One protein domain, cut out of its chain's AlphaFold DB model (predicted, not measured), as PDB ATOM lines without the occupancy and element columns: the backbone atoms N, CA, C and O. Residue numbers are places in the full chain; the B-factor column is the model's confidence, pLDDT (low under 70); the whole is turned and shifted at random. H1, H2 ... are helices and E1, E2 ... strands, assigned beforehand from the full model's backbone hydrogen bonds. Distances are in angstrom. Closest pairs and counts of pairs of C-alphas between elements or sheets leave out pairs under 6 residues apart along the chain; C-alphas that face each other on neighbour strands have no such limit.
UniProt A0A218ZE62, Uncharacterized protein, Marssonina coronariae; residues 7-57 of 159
ATOM      1  N   ALA A   7      32.026  40.464 -45.436       92.31
ATOM      2  CA  ALA A   7      32.154  41.494 -46.469       92.31
ATOM      3  C   ALA A   7      31.811  40.972 -47.879       92.31
ATOM      4  O   ALA A   7      31.260  41.715 -48.681       92.31
ATOM      5  N   THR A   8      32.068  39.690 -48.164       93.62
ATOM      6  CA  THR A   8      31.741  39.054 -49.453       93.62
ATOM      7  C   THR A   8      30.234  38.945 -49.697       93.62
ATOM      8  O   THR A   8      29.812  38.801 -50.841       93.62
ATOM      9  N   TYR A   9      29.424  39.005 -48.637       97.00
ATOM     10  CA  TYR A   9      27.966  38.951 -48.729       97.00
ATOM     11  C   TYR A   9      27.308  40.326 -48.650       97.00
ATOM     12  O   TYR A   9      26.088  40.405 -48.771       97.00
ATOM     13  N   ALA A  10      28.081  41.388 -48.423       97.25
ATOM     14  CA  ALA A  10      27.542  42.712 -48.168       97.25
ATOM     15  C   ALA A  10      27.110  43.397 -49.475       97.25
ATOM     16  O   ALA A  10      27.897  43.527 -50.413       97.25
ATOM     17  N   TYR A  11      25.858  43.836 -49.535       97.50
ATOM     18  CA  TYR A  11      25.320  44.610 -50.642       97.50
ATOM     19  C   TYR A  11      25.842  46.046 -50.588       97.50
ATOM     20  O   TYR A  11      25.766  46.714 -49.559       97.50
ATOM     21  N   ASN A  12      26.351  46.521 -51.720       96.06
ATOM     22  CA  ASN A  12      26.701  47.916 -51.934       96.06
ATOM     23  C   ASN A  12      25.927  48.409 -53.167       96.06
ATOM     24  O   ASN A  12      26.214  47.941 -54.272       96.06
ATOM     25  N   PRO A  13      24.977  49.344 -53.011       95.12
ATOM     26  CA  PRO A  13      24.193  49.847 -54.130       95.12
ATOM     27  C   PRO A  13      25.000  50.753 -55.074       95.12
ATOM     28  O   PRO A  13      24.566  51.005 -56.194       95.12
ATOM     29  N   GLY A  14      26.158  51.274 -54.646       93.38
ATOM     30  CA  GLY A  14      27.000  52.213 -55.402       93.38
ATOM     31  C   GLY A  14      26.408  53.620 -55.552       93.38
ATOM     32  O   GLY A  14      27.146  54.599 -55.649       93.38
ATOM     33  N   THR A  15      25.084  53.737 -55.522       92.50
ATOM     34  CA  THR A  15      24.320  54.983 -55.530       92.50
ATOM     35  C   THR A  15      23.219  54.937 -54.468       92.50
ATOM     36  O   THR A  15      22.916  53.892 -53.887       92.50
ATOM     37  N   ARG A  16      22.610  56.091 -54.177       92.75
ATOM     38  CA  ARG A  16      21.444  56.139 -53.291       92.75
ATOM     39  C   ARG A  16      20.213  55.628 -54.040       92.75
ATOM     40  O   ARG A  16      19.872  56.162 -55.092       92.75
ATOM     41  N   LEU A  17      19.558  54.624 -53.465       95.94
ATOM     42  CA  LEU A  17      18.331  54.020 -53.979       95.94
ATOM     43  C   LEU A  17      17.109  54.672 -53.334       95.94
ATOM     44  O   LEU A  17      17.153  55.038 -52.158       95.94
ATOM     45  N   LYS A  18      16.010  54.766 -54.085       96.44
ATOM     46  CA  LYS A  18      14.677  54.930 -53.496       96.44
ATOM     47  C   LYS A  18      14.096  53.558 -53.169       96.44
ATOM     48  O   LYS A  18      14.572  52.550 -53.679       96.44
ATOM     49  N   GLU A  19      13.033  53.525 -52.368       95.38
ATOM     50  CA  GLU A  19      12.294  52.304 -52.007       95.38
ATOM     51  C   GLU A  19      12.041  51.383 -53.216       95.38
ATOM     52  O   GLU A  19      12.359  50.200 -53.168       95.38
ATOM     53  N   ALA A  20      11.535  51.934 -54.323       95.25
ATOM     54  CA  ALA A  20      11.182  51.157 -55.509       95.25
ATOM     55  C   ALA A  20      12.391  50.622 -56.302       95.25
ATOM     56  O   ALA A  20      12.218  49.751 -57.152       95.25
ATOM     57  N   ASP A  21      13.597  51.136 -56.040       96.81
ATOM     58  CA  ASP A  21      14.824  50.772 -56.756       96.81
ATOM     59  C   ASP A  21      15.604  49.651 -56.046       96.81
ATOM     60  O   ASP A  21      16.647  49.209 -56.536       96.81
ATOM     61  N   TRP A  22      15.132  49.192 -54.881       96.94
ATOM     62  CA  TRP A  22      15.779  48.108 -54.149       96.94
ATOM     63  C   TRP A  22      15.710  46.783 -54.921       96.94
ATOM     64  O   TRP A  22      14.658  46.423 -55.457       96.94
ATOM     65  N   PRO A  23      16.813  46.014 -54.966       96.94
ATOM     66  CA  PRO A  23      16.797  44.691 -55.564       96.94
ATOM     67  C   PRO A  23      15.884  43.748 -54.782       96.94
ATOM     68  O   PRO A  23      15.764  43.801 -53.559       96.94
ATOM     69  N   THR A  24      15.292  42.807 -55.503       95.94
ATOM     70  CA  THR A  24      14.546  41.696 -54.907       95.94
ATOM     71  C   THR A  24      15.464  40.774 -54.097       95.94
ATOM     72  O   THR A  24      16.658  40.644 -54.388       95.94
ATOM     73  N   LEU A  25      14.890  40.023 -53.148       95.12
ATOM     74  CA  LEU A  25      15.620  38.980 -52.413       95.12
ATOM     75  C   LEU A  25      16.289  37.970 -53.359       95.12
ATOM     76  O   LEU A  25      17.440  37.595 -53.155       95.12
ATOM     77  N   GLN A  26      15.604  37.579 -54.440       97.50
ATOM     78  CA  GLN A  26      16.150  36.651 -55.433       97.50
ATOM     79  C   GLN A  26      17.383  37.222 -56.153       97.50
ATOM     80  O   GLN A  26      18.336  36.481 -56.405       97.50
ATOM     81  N   GLN A  27      17.395  38.522 -56.465       97.88
ATOM     82  CA  GLN A  27      18.555  39.188 -57.070       97.88
ATOM     83  C   GLN A  27      19.730  39.271 -56.091       97.88
ATOM     84  O   GLN A  27      20.854  38.954 -56.478       97.88
ATOM     85  N   LEU A  28      19.479  39.614 -54.823       97.88
ATOM     86  CA  LEU A  28      20.511  39.626 -53.777       97.88
ATOM     87  C   LEU A  28      21.118  38.231 -53.554       97.88
ATOM     88  O   LEU A  28      22.336  38.089 -53.424       97.88
ATOM     89  N   ILE A  29      20.289  37.182 -53.563       97.88
ATOM     90  CA  ILE A  29      20.739  35.786 -53.462       97.88
ATOM     91  C   ILE A  29      21.599  35.407 -54.670       97.88
ATOM     92  O   ILE A  29      22.707  34.901 -54.485       97.88
ATOM     93  N   ALA A  30      21.125  35.679 -55.889       98.19
ATOM     94  CA  ALA A  30      21.841  35.353 -57.123       98.19
ATOM     95  C   ALA A  30      23.189  36.086 -57.232       98.19
ATOM     96  O   ALA A  30      24.172  35.506 -57.686       98.19
ATOM     97  N   ALA A  31      23.255  37.334 -56.761       97.44
ATOM     98  CA  ALA A  31      24.479  38.131 -56.715       97.44
ATOM     99  C   ALA A  31      25.386  37.803 -55.514       97.44
ATOM    100  O   ALA A  31      26.421  38.439 -55.340       97.44
ATOM    101  N   ASN A  32      25.005  36.840 -54.665       97.06
ATOM    102  CA  ASN A  32      25.692  36.499 -53.421       97.06
ATOM    103  C   ASN A  32      25.890  37.702 -52.467       97.06
ATOM    104  O   ASN A  32      26.814  37.692 -51.665       97.06
ATOM    105  N   THR A  33      25.004  38.703 -52.502       97.38
ATOM    106  CA  THR A  33      25.057  39.941 -51.694       97.38
ATOM    107  C   THR A  33      23.871  40.048 -50.725       97.38
ATOM    108  O   THR A  33      23.188  41.058 -50.624       97.38
ATOM    109  N   ARG A  34      23.581  38.963 -50.004       96.50
ATOM    110  CA  ARG A  34      22.394  38.818 -49.134       96.50
ATOM    111  C   ARG A  34      22.452  39.549 -47.783       96.50
ATOM    112  O   ARG A  34      21.549  39.371 -46.976       96.50
ATOM    113  N   LEU A  35      23.511  40.306 -47.507       96.81
ATOM    114  CA  LEU A  35      23.654  41.106 -46.293       96.81
ATOM    115  C   LEU A  35      23.526  42.586 -46.650       96.81
ATOM    116  O   LEU A  35      24.421  43.153 -47.265       96.81
ATOM    117  N   VAL A  36      22.437  43.221 -46.236       96.88
ATOM    118  CA  VAL A  36      22.285  44.679 -46.292       96.88
ATOM    119  C   VAL A  36      22.558  45.211 -44.891       96.88
ATOM    120  O   VAL A  36      22.011  44.684 -43.925       96.88
ATOM    121  N   MET A  37      23.437  46.203 -44.769       96.44
ATOM    122  CA  MET A  37      23.856  46.738 -43.477       96.44
ATOM    123  C   MET A  37      23.602  48.235 -43.429       96.44
ATOM    124  O   MET A  37      24.045  48.975 -44.307       96.44
ATOM    125  N   PHE A  38      22.922  48.654 -42.372       97.50
ATOM    126  CA  PHE A  38      22.688  50.049 -42.051       97.50
ATOM    127  C   PHE A  38      23.402  50.394 -40.748       97.50
ATOM    128  O   PHE A  38      23.635  49.519 -39.909       97.50
ATOM    129  N   LEU A  39      23.782  51.656 -40.619       97.19
ATOM    130  CA  LEU A  39      24.218  52.270 -39.380       97.19
ATOM    131  C   LEU A  39      23.369  53.531 -39.196       97.19
ATOM    132  O   LEU A  39      23.234  54.319 -40.134       97.19
ATOM    133  N   ASP A  40      22.787  53.669 -38.012       93.69
ATOM    134  CA  ASP A  40      21.851  54.730 -37.639       93.69
ATOM    135  C   ASP A  40      22.459  56.131 -37.794       93.69
ATOM    136  O   ASP A  40      21.806  57.041 -38.305       93.69
ATOM    137  N   TYR A  41      23.731  56.290 -37.418       92.88
ATOM    138  CA  TYR A  41      24.475  57.540 -37.534       92.88
ATOM    139  C   TYR A  41      25.924  57.325 -37.976       92.88
ATOM    140  O   TYR A  41      26.529  56.281 -37.764       92.88
ATOM    141  N   ASP A  42      26.521  58.359 -38.569       94.56
ATOM    142  CA  ASP A  42      27.954  58.415 -38.892       94.56
ATOM    143  C   ASP A  42      28.459  57.366 -39.906       94.56
ATOM    144  O   ASP A  42      29.667  57.117 -40.021       94.56
ATOM    145  N   ALA A  43      27.565  56.787 -40.713       96.00
ATOM    146  CA  ALA A  43      27.968  55.954 -41.839       96.00
ATOM    147  C   ALA A  43      28.748  56.780 -42.885       96.00
ATOM    148  O   ALA A  43      28.263  57.784 -43.407       96.00
ATOM    149  N   ASP A  44      29.954  56.334 -43.250       94.75
ATOM    150  CA  ASP A  44      30.755  56.937 -44.324       94.75
ATOM    151  C   ASP A  44      31.007  55.909 -45.430       94.75
ATOM    152  O   ASP A  44      31.994  55.163 -45.412       94.75
ATOM    153  N   THR A  45      30.125  55.891 -46.431       93.62
ATOM    154  CA  THR A  45      30.196  54.967 -47.576       93.62
ATOM    155  C   THR A  45      31.434  55.180 -48.453       93.62
ATOM    156  O   THR A  45      31.786  54.307 -49.242       93.62
ATOM    157  N   ARG A  46      32.173  56.288 -48.291       93.62
ATOM    158  CA  ARG A  46      33.480  56.470 -48.953       93.62
ATOM    159  C   ARG A  46      34.579  55.649 -48.279       93.62
ATOM    160  O   ARG A  46      35.573  55.327 -48.923       93.62
ATOM    161  N   LYS A  47      34.418  55.328 -46.989       93.88
ATOM    162  CA  LYS A  47      35.344  54.497 -46.202       93.88
ATOM    163  C   LYS A  47      34.892  53.042 -46.152       93.88
ATOM    164  O   LYS A  47      35.717  52.147 -46.318       93.88
ATOM    165  N   VAL A  48      33.597  52.805 -45.931       94.44
ATOM    166  CA  VAL A  48      33.005  51.462 -45.855       94.44
ATOM    167  C   VAL A  48      31.753  51.403 -46.742       94.44
ATOM    168  O   VAL A  48      30.649  51.639 -46.260       94.44
ATOM    169  N   PRO A  49      31.892  51.081 -48.042       93.62
ATOM    170  CA  PRO A  49      30.817  51.253 -49.029       93.62
ATOM    171  C   PRO A  49      29.531  50.450 -48.804       93.62
ATOM    172  O   PRO A  49      28.510  50.764 -49.402       93.62
ATOM    173  N   TYR A  50      29.577  49.407 -47.976       94.38
ATOM    174  CA  TYR A  50      28.440  48.530 -47.685       94.38
ATOM    175  C   TYR A  50      27.766  48.811 -46.331       94.38
ATOM    176  O   TYR A  50      26.826  48.107 -45.983       94.38
ATOM    177  N   ILE A  51      28.254  49.787 -45.551       96.12
ATOM    178  CA  ILE A  51      27.561  50.282 -44.352       96.12
ATOM    179  C   ILE A  51      26.815  51.543 -44.765       96.12
ATOM    180  O   ILE A  51      27.427  52.585 -45.002       96.12
ATOM    181  N   LEU A  52      25.505  51.411 -44.923       97.38
ATOM    182  CA  LEU A  52      24.632  52.461 -45.427       97.38
ATOM    183  C   LEU A  52      24.145  53.346 -44.277       97.38
ATOM    184  O   LEU A  52      23.875  52.851 -43.189       97.38
ATOM    185  N   ASP A  53      24.005  54.645 -44.529       96.88
ATOM    186  CA  ASP A  53      23.363  55.575 -43.594       96.88
ATOM    187  C   ASP A  53      21.869  55.256 -43.498       96.88
ATOM    188  O   ASP A  53      21.153  55.404 -44.487       96.88
ATOM    189  N   GLU A  54      21.394  54.793 -42.344       97.81
ATOM    190  CA  GLU A  54      20.029  54.288 -42.178       97.81
ATOM    191  C   GLU A  54      18.982  55.306 -42.622       97.81
ATOM    192  O   GLU A  54      18.146  55.006 -43.478       97.81
ATOM    193  N   PHE A  55      19.089  56.545 -42.142       97.06
ATOM    194  CA  PHE A  55      18.101  57.593 -42.403       97.06
ATOM    195  C   PHE A  55      18.184  58.202 -43.810       97.06
ATOM    196  O   PHE A  55      17.324  58.989 -44.220       97.06
ATOM    197  N   SER A  56      19.167  57.783 -44.611       95.88
ATOM    198  CA  SER A  56      19.152  58.000 -46.057       95.88
ATOM    199  C   SER A  56      18.230  57.028 -46.803       95.88
ATOM    200  O   SER A  56      17.853  57.328 -47.942       95.88
ATOM    201  N   TYR A  57      17.852  55.901 -46.197       97.75
ATOM    202  CA  TYR A  57      17.030  54.854 -46.815       97.75
ATOM    203  C   TYR A  57      15.741  54.549 -46.048       97.75
ATOM    204  O   TYR A  57      14.787  54.087 -46.671       97.75
TER     205      TYR A  57
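This is residues 7 to 57 of the 159 residues of an uncharacterized protein of Marssonina coronariae (UniProt A0A218ZE62). Little regular structure: a chain mostly of loops, with the short helix H1 toward one end of the longest axis and a small pair of strands, E1 beside E2, toward the other. Residues 7 to 24 have no named element; H2 directly follows E2. The 51 printed residues hold H1, E1, E2, H2 in chain order, the sheet E1, E2 parallel; the class is mixed, with 16 residues in named elements. It is compact, radius of gyration of the C-alphas 10.7 A, spanning 30 by 25 by 16 A.

H1, residues 25 to 30, is apart from E2, residues 51 to 53, and from H2, residues 54 to 57. E1, residues 37 to 39, and E2 are parallel neighbours at 49 degrees; N 39 and O 52 are 2.8 A apart, within hydrogen-bond range. The closest C-alphas of E1 and H2, Phe 38 and Glu 54, are 5.0 A apart. In H1 every O i to N i+4 pair is within hydrogen-bond range; H2 is too short for one.

H1 begins at C-alpha 25 (15.620, 38.980, -52.413) and measures 8.6 A, E1 6.9 A, E2 6.8 A; H2, 5.6 A, ends at C-alpha 57 (17.030, 54.854, -46.815).

The farthest C-alphas, Ala 30 and Asp 42, are 30.0 A apart. The printed part has no cut; E1 to E2 is a long link. No printed residue is under 70 in pLDDT.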